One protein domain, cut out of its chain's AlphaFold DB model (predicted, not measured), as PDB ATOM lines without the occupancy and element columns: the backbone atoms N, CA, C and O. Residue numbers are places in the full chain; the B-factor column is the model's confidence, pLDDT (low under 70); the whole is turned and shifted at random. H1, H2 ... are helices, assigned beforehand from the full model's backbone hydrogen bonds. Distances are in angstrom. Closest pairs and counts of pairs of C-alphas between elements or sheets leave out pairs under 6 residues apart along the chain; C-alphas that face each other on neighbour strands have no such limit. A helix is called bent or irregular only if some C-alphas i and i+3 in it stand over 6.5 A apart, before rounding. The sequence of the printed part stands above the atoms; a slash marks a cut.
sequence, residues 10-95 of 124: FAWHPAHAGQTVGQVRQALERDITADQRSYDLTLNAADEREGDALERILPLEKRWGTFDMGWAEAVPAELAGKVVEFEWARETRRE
ATOM      1  N   PHE A  10      24.495 -23.579  30.740       95.31
ATOM      2  CA  PHE A  10      25.527 -24.120  29.868       95.31
ATOM      3  C   PHE A  10      25.057 -25.462  29.300       95.31
ATOM      4  O   PHE A  10      24.797 -26.405  30.054       95.31
ATOM      5  N   ALA A  11      24.918 -25.554  27.982       95.31
ATOM      6  CA  ALA A  11      24.481 -26.766  27.300       95.31
ATOM      7  C   ALA A  11      25.662 -27.535  26.703       95.31
ATOM      8  O   ALA A  11      25.673 -28.764  26.736       95.31
ATOM      9  N   TRP A  12      26.652 -26.821  26.166       94.56
ATOM     10  CA  TRP A  12      27.800 -27.407  25.478       94.56
ATOM     11  C   TRP A  12      29.080 -27.423  26.331       94.56
ATOM     12  O   TRP A  12      29.934 -28.286  26.140       94.56
ATOM     13  N   HIS A  13      29.211 -26.499  27.281       92.12
ATOM     14  CA  HIS A  13      30.465 -26.165  27.943       92.12
ATOM     15  C   HIS A  13      31.205 -27.372  28.539       92.12
ATOM     16  O   HIS A  13      30.649 -28.048  29.410       92.12
ATOM     17  N   PRO A  14      32.487 -27.600  28.198       88.75
ATOM     18  CA  PRO A  14      33.203 -28.812  28.603       88.75
ATOM     19  C   PRO A  14      33.329 -28.977  30.123       88.75
ATOM     20  O   PRO A  14      33.371 -30.101  30.611       88.75
ATOM     21  N   ALA A  15      33.367 -27.873  30.876       90.81
ATOM     22  CA  ALA A  15      33.489 -27.895  32.335       90.81
ATOM     23  C   ALA A  15      32.185 -27.555  33.083       90.81
ATOM     24  O   ALA A  15      32.092 -27.772  34.289       90.81
ATOM     25  N   HIS A  16      31.190 -26.980  32.398       93.31
ATOM     26  CA  HIS A  16      30.019 -26.380  33.057       93.31
ATOM     27  C   HIS A  16      28.680 -26.900  32.532       93.31
ATOM     28  O   HIS A  16      27.642 -26.455  33.014       93.31
ATOM     29  N   ALA A  17      28.677 -27.849  31.589       94.19
ATOM     30  CA  ALA A  17      27.454 -28.432  31.045       94.19
ATOM     31  C   ALA A  17      26.476 -28.858  32.155       94.19
ATOM     32  O   ALA A  17      26.837 -29.543  33.112       94.19
ATOM     33  N   GLY A  18      25.223 -28.419  32.027       94.19
ATOM     34  CA  GLY A  18      24.153 -28.664  32.995       94.19
ATOM     35  C   GLY A  18      24.047 -27.633  34.125       94.19
ATOM     36  O   GLY A  18      22.999 -27.570  34.771       94.19
ATOM     37  N   GLN A  19      25.063 -26.795  34.339       96.06
ATOM     38  CA  GLN A  19      25.056 -25.746  35.362       96.06
ATOM     39  C   GLN A  19      24.453 -24.443  34.825       96.06
ATOM     40  O   GLN A  19      24.538 -24.135  33.635       96.06
ATOM     41  N   THR A  20      23.842 -23.666  35.713       96.69
ATOM     42  CA  THR A  20      23.391 -22.303  35.399       96.69
ATOM     43  C   THR A  20      24.540 -21.302  35.498       96.69
ATOM     44  O   THR A  20      25.481 -21.501  36.269       96.69
ATOM     45  N   VAL A  21      24.447 -20.197  34.763       95.38
ATOM     46  CA  VAL A  21      25.382 -19.068  34.840       95.38
ATOM     47  C   VAL A  21      25.476 -18.555  36.277       95.38
ATOM     48  O   VAL A  21      26.577 -18.332  36.777       95.38
ATOM     49  N   GLY A  22      24.349 -18.463  36.992       95.31
ATOM     50  CA  GLY A  22      24.334 -18.094  38.408       95.31
ATOM     51  C   GLY A  22      25.123 -19.058  39.305       95.31
ATOM     52  O   GLY A  22      25.901 -18.604  40.144       95.31
ATOM     53  N   GLN A  23      24.975 -20.374  39.111       95.94
ATOM     54  CA  GLN A  23      25.728 -21.386  39.867       95.94
ATOM     55  C   GLN A  23      27.232 -21.305  39.599       95.94
ATOM     56  O   GLN A  23      28.021 -21.351  40.543       95.94
ATOM     57  N   VAL A  24      27.623 -21.158  38.331       96.00
ATOM     58  CA  VAL A  24      29.034 -21.042  37.943       96.00
ATOM     59  C   VAL A  24      29.642 -19.765  38.514       96.00
ATOM     60  O   VAL A  24      30.704 -19.826  39.125       96.00
ATOM     61  N   ARG A  25      28.942 -18.627  38.424       96.25
ATOM     62  CA  ARG A  25      29.385 -17.363  39.033       96.25
ATOM     63  C   ARG A  25      29.618 -17.506  40.536       96.25
ATOM     64  O   ARG A  25      30.655 -17.087  41.035       96.25
ATOM     65  N   GLN A  26      28.686 -18.132  41.254       96.75
ATOM     66  CA  GLN A  26      28.814 -18.323  42.699       96.75
ATOM     67  C   GLN A  26      29.958 -19.283  43.064       96.75
ATOM     68  O   GLN A  26      30.606 -19.117  44.095       96.75
ATOM     69  N   ALA A  27      30.206 -20.308  42.242       96.38
ATOM     70  CA  ALA A  27      31.355 -21.190  42.420       96.38
ATOM     71  C   ALA A  27      32.674 -20.438  42.217       96.38
ATOM     72  O   ALA A  27      33.552 -20.522  43.070       96.38
ATOM     73  N   LEU A  28      32.768 -19.639  41.152       96.06
ATOM     74  CA  LEU A  28      33.931 -18.803  40.863       96.06
ATOM     75  C   LEU A  28      34.217 -17.802  41.983       96.06
ATOM     76  O   LEU A  28      35.365 -17.649  42.372       96.06
ATOM     77  N   GLU A  29      33.193 -17.158  42.542       97.69
ATOM     78  CA  GLU A  29      33.362 -16.220  43.656       97.69
ATOM     79  C   GLU A  29      33.991 -16.892  44.890       97.69
ATOM     80  O   GLU A  29      34.896 -16.331  45.515       97.69
ATOM     81  N   ARG A  30      33.561 -18.120  45.218       97.94
ATOM     82  CA  ARG A  30      34.151 -18.903  46.317       97.94
ATOM     83  C   ARG A  30      35.599 -19.288  46.030       97.94
ATOM     84  O   ARG A  30      36.433 -19.153  46.922       97.94
ATOM     85  N   ASP A  31      35.882 -19.745  44.813       96.75
ATOM     86  CA  ASP A  31      37.233 -20.109  44.377       96.75
ATOM     87  C   ASP A  31      38.176 -18.905  44.447       96.75
ATOM     88  O   ASP A  31      39.242 -18.995  45.046       96.75
ATOM     89  N   ILE A  32      37.762 -17.760  43.897       97.19
ATOM     90  CA  ILE A  32      38.545 -16.519  43.907       97.19
ATOM     91  C   ILE A  32      38.829 -16.082  45.343       97.19
ATOM     92  O   ILE A  32      39.970 -15.787  45.675       97.19
ATOM     93  N   THR A  33      37.819 -16.102  46.215       98.19
ATOM     94  CA  THR A  33      37.990 -15.737  47.630       98.19
ATOM     95  C   THR A  33      38.994 -16.658  48.333       98.19
ATOM     96  O   THR A  33      39.831 -16.203  49.115       98.19
ATOM     97  N   ALA A  34      38.919 -17.968  48.074       97.56
ATOM     98  CA  ALA A  34      39.851 -18.935  48.646       97.56
ATOM     99  C   ALA A  34      41.282 -18.728  48.122       97.56
ATOM    100  O   ALA A  34      42.233 -18.766  48.906       97.56
ATOM    101  N   ASP A  35      41.423 -18.463  46.825       97.19
ATOM    102  CA  ASP A  35      42.709 -18.260  46.165       97.19
ATOM    103  C   ASP A  35      43.369 -16.938  46.590       97.19
ATOM    104  O   ASP A  35      44.564 -16.938  46.878       97.19
ATOM    105  N   GLN A  36      42.612 -15.841  46.733       97.62
ATOM    106  CA  GLN A  36      43.110 -14.569  47.284       97.62
ATOM    107  C   GLN A  36      43.634 -14.752  48.710       97.62
ATOM    108  O   GLN A  36      44.745 -14.347  49.038       97.62
ATOM    109  N   ARG A  37      42.889 -15.475  49.554       96.38
ATOM    110  CA  ARG A  37      43.348 -15.789  50.912       96.38
ATOM    111  C   ARG A  37      44.620 -16.641  50.910       96.38
ATOM    112  O   ARG A  37      45.496 -16.441  51.748       96.38
ATOM    113  N   SER A  38      44.710 -17.619  50.010       94.50
ATOM    114  CA  SER A  38      45.900 -18.465  49.859       94.50
ATOM    115  C   SER A  38      47.116 -17.645  49.423       94.50
ATOM    116  O   SER A  38      48.214 -17.828  49.955       94.50
ATOM    117  N   TYR A  39      46.907 -16.709  48.499       94.31
ATOM    118  CA  TYR A  39      47.915 -15.772  48.028       94.31
ATOM    119  C   TYR A  39      48.449 -14.899  49.167       94.31
ATOM    120  O   TYR A  39      49.652 -14.912  49.419       94.31
ATOM    121  N   ASP A  40      47.563 -14.259  49.933       93.44
ATOM    122  CA  ASP A  40      47.941 -13.425  51.081       93.44
ATOM    123  C   ASP A  40      48.738 -14.211  52.125       93.44
ATOM    124  O   ASP A  40      49.769 -13.754  52.621       93.44
ATOM    125  N   LEU A  41      48.288 -15.421  52.471       92.00
ATOM    126  CA  LEU A  41      49.004 -16.280  53.417       92.00
ATOM    127  C   LEU A  41      50.387 -16.672  52.894       92.00
ATOM    128  O   LEU A  41      51.338 -16.744  53.669       92.00
ATOM    129  N   THR A  42      50.497 -16.915  51.590       91.19
ATOM    130  CA  THR A  42      51.758 -17.289  50.953       91.19
ATOM    131  C   THR A  42      52.737 -16.118  50.924       91.19
ATOM    132  O   THR A  42      53.902 -16.316  51.256       91.19
ATOM    133  N   LEU A  43      52.273 -14.904  50.611       89.19
ATOM    134  CA  LEU A  43      53.096 -13.693  50.673       89.19
ATOM    135  C   LEU A  43      53.604 -13.425  52.090       89.19
ATOM    136  O   LEU A  43      54.789 -13.177  52.278       89.19
ATOM    137  N   ASN A  44      52.736 -13.550  53.095       85.81
ATOM    138  CA  ASN A  44      53.126 -13.348  54.493       85.81
ATOM    139  C   ASN A  44      54.105 -14.422  55.010       85.81
ATOM    140  O   ASN A  44      54.844 -14.168  55.955       85.81
ATOM    141  N   ALA A  45      54.111 -15.618  54.417       83.00
ATOM    142  CA  ALA A  45      55.032 -16.700  54.772       83.00
ATOM    143  C   ALA A  45      56.332 -16.702  53.942       83.00
ATOM    144  O   ALA A  45      57.246 -17.479  54.235       83.00
ATOM    145  N   ALA A  46      56.424 -15.866  52.901       78.38
ATOM    146  CA  ALA A  46      57.551 -15.851  51.969       78.38
ATOM    147  C   ALA A  46      58.878 -15.454  52.639       78.38
ATOM    148  O   ALA A  46      59.930 -15.903  52.184       78.38
ATOM    149  N   ASP A  47      58.820 -14.725  53.758       69.56
ATOM    150  CA  ASP A  47      59.986 -14.344  54.567       69.56
ATOM    151  C   ASP A  47      60.792 -15.557  55.078       69.56
ATOM    152  O   ASP A  47      61.991 -15.441  55.337       69.56
ATOM    153  N   GLU A  48      60.171 -16.738  55.198       70.81
ATOM    154  CA  GLU A  48      60.833 -17.953  55.690       70.81
ATOM    155  C   GLU A  48      61.253 -18.920  54.569       70.81
ATOM    156  O   GLU A  48      62.238 -19.650  54.729       70.81
ATOM    157  N   ARG A  49      60.506 -18.971  53.450       75.62
ATOM    158  CA  ARG A  49      60.720 -19.906  52.321       75.62
ATOM    159  C   ARG A  49      60.235 -19.338  50.984       75.62
ATOM    160  O   ARG A  49      59.239 -19.790  50.421       75.62
ATOM    161  N   GLU A  50      60.982 -18.379  50.452       76.38
ATOM    162  CA  GLU A  50      60.671 -17.674  49.199       76.38
ATOM    163  C   GLU A  50      60.418 -18.612  47.997       76.38
ATOM    164  O   GLU A  50      59.470 -18.410  47.238       76.38
ATOM    165  N   GLY A  51      61.207 -19.684  47.842       78.12
ATOM    166  CA  GLY A  51      61.038 -20.649  46.743       78.12
ATOM    167  C   GLY A  51      59.682 -21.364  46.764       78.12
ATOM    168  O   GLY A  51      58.978 -21.392  45.755       78.12
ATOM    169  N   ASP A  52      59.271 -21.859  47.936       83.50
ATOM    170  CA  ASP A  52      57.974 -22.522  48.130       83.50
ATOM    171  C   ASP A  52      56.804 -21.546  47.910       83.50
ATOM    172  O   ASP A  52      55.713 -21.946  47.492       83.50
ATOM    173  N   ALA A  53      57.013 -20.261  48.215       86.44
ATOM    174  CA  ALA A  53      56.015 -19.219  48.014       86.44
ATOM    175  C   ALA A  53      55.784 -18.941  46.522       86.44
ATOM    176  O   ALA A  53      54.638 -18.910  46.068       86.44
ATOM    177  N   LEU A  54      56.860 -18.827  45.736       87.25
ATOM    178  CA  LEU A  54      56.776 -18.619  44.289       87.25
ATOM    179  C   LEU A  54      56.073 -19.781  43.574       87.25
ATOM    180  O   LEU A  54      55.207 -19.543  42.729       87.25
ATOM    181  N   GLU A  55      56.377 -21.030  43.937       89.12
ATOM    182  CA  GLU A  55      55.727 -22.212  43.346       89.12
ATOM    183  C   GLU A  55      54.207 -22.235  43.572       89.12
ATOM    184  O   GLU A  55      53.459 -22.740  42.732       89.12
ATOM    185  N   ARG A  56      53.737 -21.661  44.684       88.12
ATOM    186  CA  ARG A  56      52.312 -21.567  45.029       88.12
ATOM    187  C   ARG A  56      51.625 -20.356  44.410       88.12
ATOM    188  O   ARG A  56      50.453 -20.449  44.053       88.12
ATOM    189  N   ILE A  57      52.340 -19.243  44.265       92.06
ATOM    190  CA  ILE A  57      51.808 -17.992  43.716       92.06
ATOM    191  C   ILE A  57      51.657 -18.063  42.193       92.06
ATOM    192  O   ILE A  57      50.611 -17.689  41.664       92.06
ATOM    193  N   LEU A  58      52.659 -18.579  41.474       90.88
ATOM    194  CA  LEU A  58      52.671 -18.568  40.003       90.88
ATOM    195  C   LEU A  58      51.430 -19.213  39.350       90.88
ATOM    196  O   LEU A  58      50.921 -18.652  38.373       90.88
ATOM    197  N   PRO A  59      50.891 -20.348  39.842       90.69
ATOM    198  CA  PRO A  59      49.648 -20.905  39.317       90.69
ATOM    199  C   PRO A  59      48.444 -19.975  39.497       90.69
ATOM    200  O   PRO A  59      47.615 -19.885  38.589       90.69
ATOM    201  N   LEU A  60      48.355 -19.276  40.633       93.00
ATOM    202  CA  LEU A  60      47.268 -18.337  40.923       93.00
ATOM    203  C   LEU A  60      47.359 -17.105  40.017       93.00
ATOM    204  O   LEU A  60      46.367 -16.729  39.392       93.00
ATOM    205  N   GLU A  61      48.567 -16.564  39.841       92.00
ATOM    206  CA  GLU A  61      48.831 -15.456  38.915       92.00
ATOM    207  C   GLU A  61      48.480 -15.824  37.473       92.00
ATOM    208  O   GLU A  61      47.837 -15.058  36.757       92.00
ATOM    209  N   LYS A  62      48.829 -17.037  37.031       89.19
ATOM    210  CA  LYS A  62      48.453 -17.508  35.694       89.19
ATOM    211  C   LYS A  62      46.933 -17.638  35.545       89.19
ATOM    212  O   LYS A  62      46.384 -17.251  34.509       89.19
ATOM    213  N   ARG A  63      46.267 -18.201  36.558       89.81
ATOM    214  CA  ARG A  63      44.823 -18.480  36.553       89.81
ATOM    215  C   ARG A  63      44.003 -17.194  36.494       89.81
ATOM    216  O   ARG A  63      43.131 -17.076  35.635       89.81
ATOM    217  N   TRP A  64      44.286 -16.245  37.380       92.00
ATOM    218  CA  TRP A  64      43.451 -15.058  37.578       92.00
ATOM    219  C   TRP A  64      44.013 -13.796  36.924       92.00
ATOM    220  O   TRP A  64      43.238 -13.003  36.389       92.00
ATOM    221  N   GLY A  65      45.341 -13.668  36.842       88.94
ATOM    222  CA  GLY A  65      46.036 -12.550  36.190       88.94
ATOM    223  C   GLY A  65      45.670 -12.367  34.716       88.94
ATOM    224  O   GLY A  65      45.756 -11.272  34.163       88.94
ATOM    225  N   THR A  66      45.200 -13.431  34.062       84.31
ATOM    226  CA  THR A  66      44.700 -13.373  32.684       84.31
ATOM    227  C   THR A  66      43.387 -12.568  32.588       84.31
ATOM    228  O   THR A  66      43.157 -11.923  31.565       84.31
ATOM    229  N   PHE A  67      42.544 -12.550  33.634       85.88
ATOM    230  CA  PHE A  67      41.308 -11.744  33.691       85.88
ATOM    231  C   PHE A  67      41.555 -10.347  34.253       85.88
ATOM    232  O   PHE A  67      40.941  -9.376  33.806       85.88
ATOM    233  N   ASP A  68      42.408 -10.267  35.271       89.81
ATOM    234  CA  ASP A  68      42.677  -9.042  36.004       89.81
ATOM    235  C   ASP A  68      44.090  -9.084  36.583       89.81
ATOM    236  O   ASP A  68      44.412  -9.938  37.402       89.81
ATOM    237  N   MET A  69      44.946  -8.150  36.169       89.31
ATOM    238  CA  MET A  69      46.310  -8.052  36.701       89.31
ATOM    239  C   MET A  69      46.345  -7.700  38.189       89.31
ATOM    240  O   MET A  69      47.341  -7.975  38.845       89.31
ATOM    241  N   GLY A  70      45.272  -7.106  38.712       93.12
ATOM    242  CA  GLY A  70      45.082  -6.828  40.132       93.12
ATOM    243  C   GLY A  70      44.156  -7.837  40.808       93.12
ATOM    244  O   GLY A  70      43.497  -7.479  41.781       93.12
ATOM    245  N   TRP A  71      44.048  -9.073  40.301       95.50
ATOM    246  CA  TRP A  71      43.085 -10.059  40.807       95.50
ATOM    247  C   TRP A  71      43.175 -10.296  42.318       95.50
ATOM    248  O   TRP A  71      42.146 -10.565  42.932       95.50
ATOM    249  N   ALA A  72      44.368 -10.194  42.914       95.94
ATOM    250  CA  ALA A  72      44.575 -10.407  44.345       95.94
ATOM    251  C   ALA A  72      43.809  -9.382  45.205       95.94
ATOM    252  O   ALA A  72      43.322  -9.722  46.277       95.94
ATOM    253  N   GLU A  73      43.634  -8.156  44.703       95.00
ATOM    254  CA  GLU A  73      42.955  -7.051  45.396       95.00
ATOM    255  C   GLU A  73      41.541  -6.780  44.849       95.00
ATOM    256  O   GLU A  73      40.791  -5.965  45.390       95.00
ATOM    257  N   ALA A  74      41.160  -7.446  43.757       96.06
ATOM    258  CA  ALA A  74      39.863  -7.270  43.120       96.06
ATOM    259  C   ALA A  74      38.710  -7.766  44.008       96.06
ATOM    260  O   ALA A  74      38.835  -8.737  44.755       96.06
ATOM    261  N   VAL A  75      37.529  -7.159  43.859       97.31
ATOM    262  CA  VAL A  75      36.308  -7.658  44.507       97.31
ATOM    263  C   VAL A  75      35.944  -9.029  43.906       97.31
ATOM    264  O   VAL A  75      35.709  -9.103  42.694       97.31
ATOM    265  N   PRO A  76      35.824 -10.110  44.707       96.69
ATOM    266  CA  PRO A  76      35.608 -11.465  44.186       96.69
ATOM    267  C   PRO A  76      34.392 -11.596  43.272       96.69
ATOM    268  O   PRO A  76      34.469 -12.225  42.218       96.69
ATOM    269  N   ALA A  77      33.278 -10.962  43.643       95.75
ATOM    270  CA  ALA A  77      32.045 -10.997  42.867       95.75
ATOM    271  C   ALA A  77      32.194 -10.325  41.488       95.75
ATOM    272  O   ALA A  77      31.629 -10.799  40.500       95.75
ATOM    273  N   GLU A  78      32.976  -9.244  41.394       95.31
ATOM    274  CA  GLU A  78      33.225  -8.546  40.129       95.31
ATOM    275  C   GLU A  78      34.128  -9.371  39.214       95.31
ATOM    276  O   GLU A  78      33.832  -9.529  38.025       95.31
ATOM    277  N   LEU A  79      35.196  -9.955  39.767       95.12
ATOM    278  CA  LEU A  79      36.082 -10.840  39.017       95.12
ATOM    279  C   LEU A  79      35.343 -12.102  38.550       95.12
ATOM    280  O   LEU A  79      35.437 -12.460  37.377       95.12
ATOM    281  N   ALA A  80      34.526 -12.716  39.409       95.81
ATOM    282  CA  ALA A  80      33.664 -13.839  39.045       95.81
ATOM    283  C   ALA A  80      32.688 -13.477  37.913       95.81
ATOM    284  O   ALA A  80      32.444 -14.293  37.024       95.81
ATOM    285  N   GLY A  81      32.164 -12.247  37.915       94.75
ATOM    286  CA  GLY A  81      31.363 -11.694  36.824       94.75
ATOM    287  C   GLY A  81      32.124 -11.649  35.496       94.75
ATOM    288  O   GLY A  81      31.632 -12.149  34.488       94.75
ATOM    289  N   LYS A  82      33.354 -11.118  35.493       92.19
ATOM    290  CA  LYS A  82      34.215 -11.097  34.293       92.19
ATOM    291  C   LYS A  82      34.487 -12.512  33.774       92.19
ATOM    292  O   LYS A  82      34.400 -12.755  32.571       92.19
ATOM    293  N   VAL A  83      34.788 -13.441  34.682       93.25
ATOM    294  CA  VAL A  83      35.096 -14.834  34.338       93.25
ATOM    295  C   VAL A  83      33.889 -15.542  33.734       93.25
ATOM    296  O   VAL A  83      34.003 -16.160  32.677       93.25
ATOM    297  N   VAL A  84      32.717 -15.442  34.365       94.38
ATOM    298  CA  VAL A  84      31.530 -16.158  33.884       94.38
ATOM    299  C   VAL A  84      31.034 -15.618  32.540       94.38
ATOM    300  O   VAL A  84      30.569 -16.399  31.715       94.38
ATOM    301  N   GLU A  85      31.189 -14.317  32.274       92.19
ATOM    302  CA  GLU A  85      30.875 -13.742  30.960       92.19
ATOM    303  C   GLU A  85      31.815 -14.272  29.868       92.19
ATOM    304  O   GLU A  85      31.372 -14.558  28.752       92.19
ATOM    305  N   PHE A  86      33.096 -14.493  30.187       91.31
ATOM    306  CA  PHE A  86      34.013 -15.162  29.266       91.31
ATOM    307  C   PHE A  86      33.586 -16.610  28.989       91.31
ATOM    308  O   PHE A  86      33.475 -17.005  27.825       91.31
ATOM    309  N   GLU A  87      33.312 -17.403  30.028       92.31
ATOM    310  CA  GLU A  87      32.892 -18.802  29.848       92.31
ATOM    311  C   GLU A  87      31.543 -18.886  29.105       92.31
ATOM    312  O   GLU A  87      31.323 -19.786  28.293       92.31
ATOM    313  N   TRP A  88      30.650 -17.908  29.290       93.25
ATOM    314  CA  TRP A  88      29.413 -17.802  28.513       93.25
ATOM    315  C   TRP A  88      29.661 -17.459  27.034       93.25
ATOM    316  O   TRP A  88      29.011 -18.005  26.132       93.25
ATOM    317  N   ALA A  89      30.629 -16.592  26.737       91.25
ATOM    318  CA  ALA A  89      31.048 -16.348  25.359       91.25
ATOM    319  C   ALA A  89      31.635 -17.621  24.723       91.25
ATOM    320  O   ALA A  89      31.315 -17.938  23.574       91.25
ATOM    321  N   ARG A  90      32.427 -18.386  25.481       89.88
ATOM    322  CA  ARG A  90      32.996 -19.672  25.062       89.88
ATOM    323  C   ARG A  90      31.922 -20.721  24.775       89.88
ATOM    324  O   ARG A  90      31.995 -21.389  23.746       89.88
ATOM    325  N   GLU A  91      30.899 -20.816  25.626       92.25
ATOM    326  CA  GLU A  91      29.683 -21.609  25.386       92.25
ATOM    327  C   GLU A  91      29.027 -21.235  24.055       92.25
ATOM    328  O   GLU A  91      28.754 -22.097  23.220       92.25
ATOM    329  N   THR A  92      28.824 -19.937  23.832       91.12
ATOM    330  CA  THR A  92      28.136 -19.423  22.641       91.12
ATOM    331  C   THR A  92      28.916 -19.728  21.358       91.12
ATOM    332  O   THR A  92      28.327 -20.090  20.339       91.12
ATOM    333  N   ARG A  93      30.248 -19.613  21.401       91.94
ATOM    334  CA  ARG A  93      31.138 -19.868  20.254       91.94
ATOM    335  C   ARG A  93      31.532 -21.337  20.100       91.94
ATOM    336  O   ARG A  93      32.081 -21.706  19.065       91.94
ATOM    337  N   ARG A  94      31.240 -22.171  21.103       90.62
ATOM    338  CA  ARG A  94      31.672 -23.573  21.202       90.62
ATOM    339  C   ARG A  94      33.192 -23.739  21.095       90.62
ATOM    340  O   ARG A  94      33.696 -24.608  20.384       90.62
ATOM    341  N   GLU A  95      33.927 -22.884  21.799       87.00
ATOM    342  CA  GLU A  95      35.391 -22.874  21.787       87.00
ATOM    343  C   GLU A  95      35.976 -23.823  22.838       87.00
ATOM    344  O   GLU A  95      35.664 -23.750  24.026       87.00
TER     345      GLU A  95
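Overview. This is residues 10 to 95 of the 124 residues of an uncharacterized protein of Chloroflexia bacterium (UniProt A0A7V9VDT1). One long helix, H1, makes the length of a rod, with H2 folding back beside its later part as a helical hairpin and H3 crossing its earlier part at a slant. H2 and H3 stay apart from each other, and each packs on H1. The printed part has 86 residues with three named helices in the order H1, H2, H3 and no named strand, and the class is all helix. It is only just loose, close to compact, with a radius of gyration of the C-alphas of 14.7 A, and it spans 47 by 22 by 20 A.

Along the chain. Residues 10 to 20 come before the first helix. H1, residues 21 to 45, begins with C-alpha 21 at (25.382, -19.068, 34.840) and is 35.8 A long from first to last C-alpha. H2, residues 50 to 65, is 20.2 A long and begins with C-alpha 50 at (60.671, -17.674, 49.199). H3, residues 76 to 93, is 25.8 A long and ends with C-alpha 93 at (31.138, -19.868, 20.254).

Arrangement. H1 and H2 form a helical hairpin, at a shallow tilt of 25 degrees, opposite ways. They touch through residues 35 to 45 of H1 and 53 to 60 of H2 alone, with the closest C-alphas, those of Thr 42 and Ala 53, 5.5 A apart. H2 has a kink of 31 degrees near residue 59; it is neither bent nor irregular, but only just: C-alphas 56 and 59 are 6.3 A apart. H1 and H3 touch at a steep tilt of 50 degrees, opposite ways; their closest C-alphas, those of Glu 29 and Ala 80, are 5.2 A apart. H2 and H3 are apart. Every O i to N i+4 pair is within hydrogen-bond range in H1 and H3, and 10 of 12 are in H2.

Size, cuts and confidence. The two C-alphas farthest apart, those of Ala 11 and Glu 48, are 47.0 A apart. The printed part has no cut. The link from H1 to H2 is tight, and that from H2 to H3 is short. The mean pLDDT of the printed part is 91.6, and one printed residue, Asp 47, is under 70.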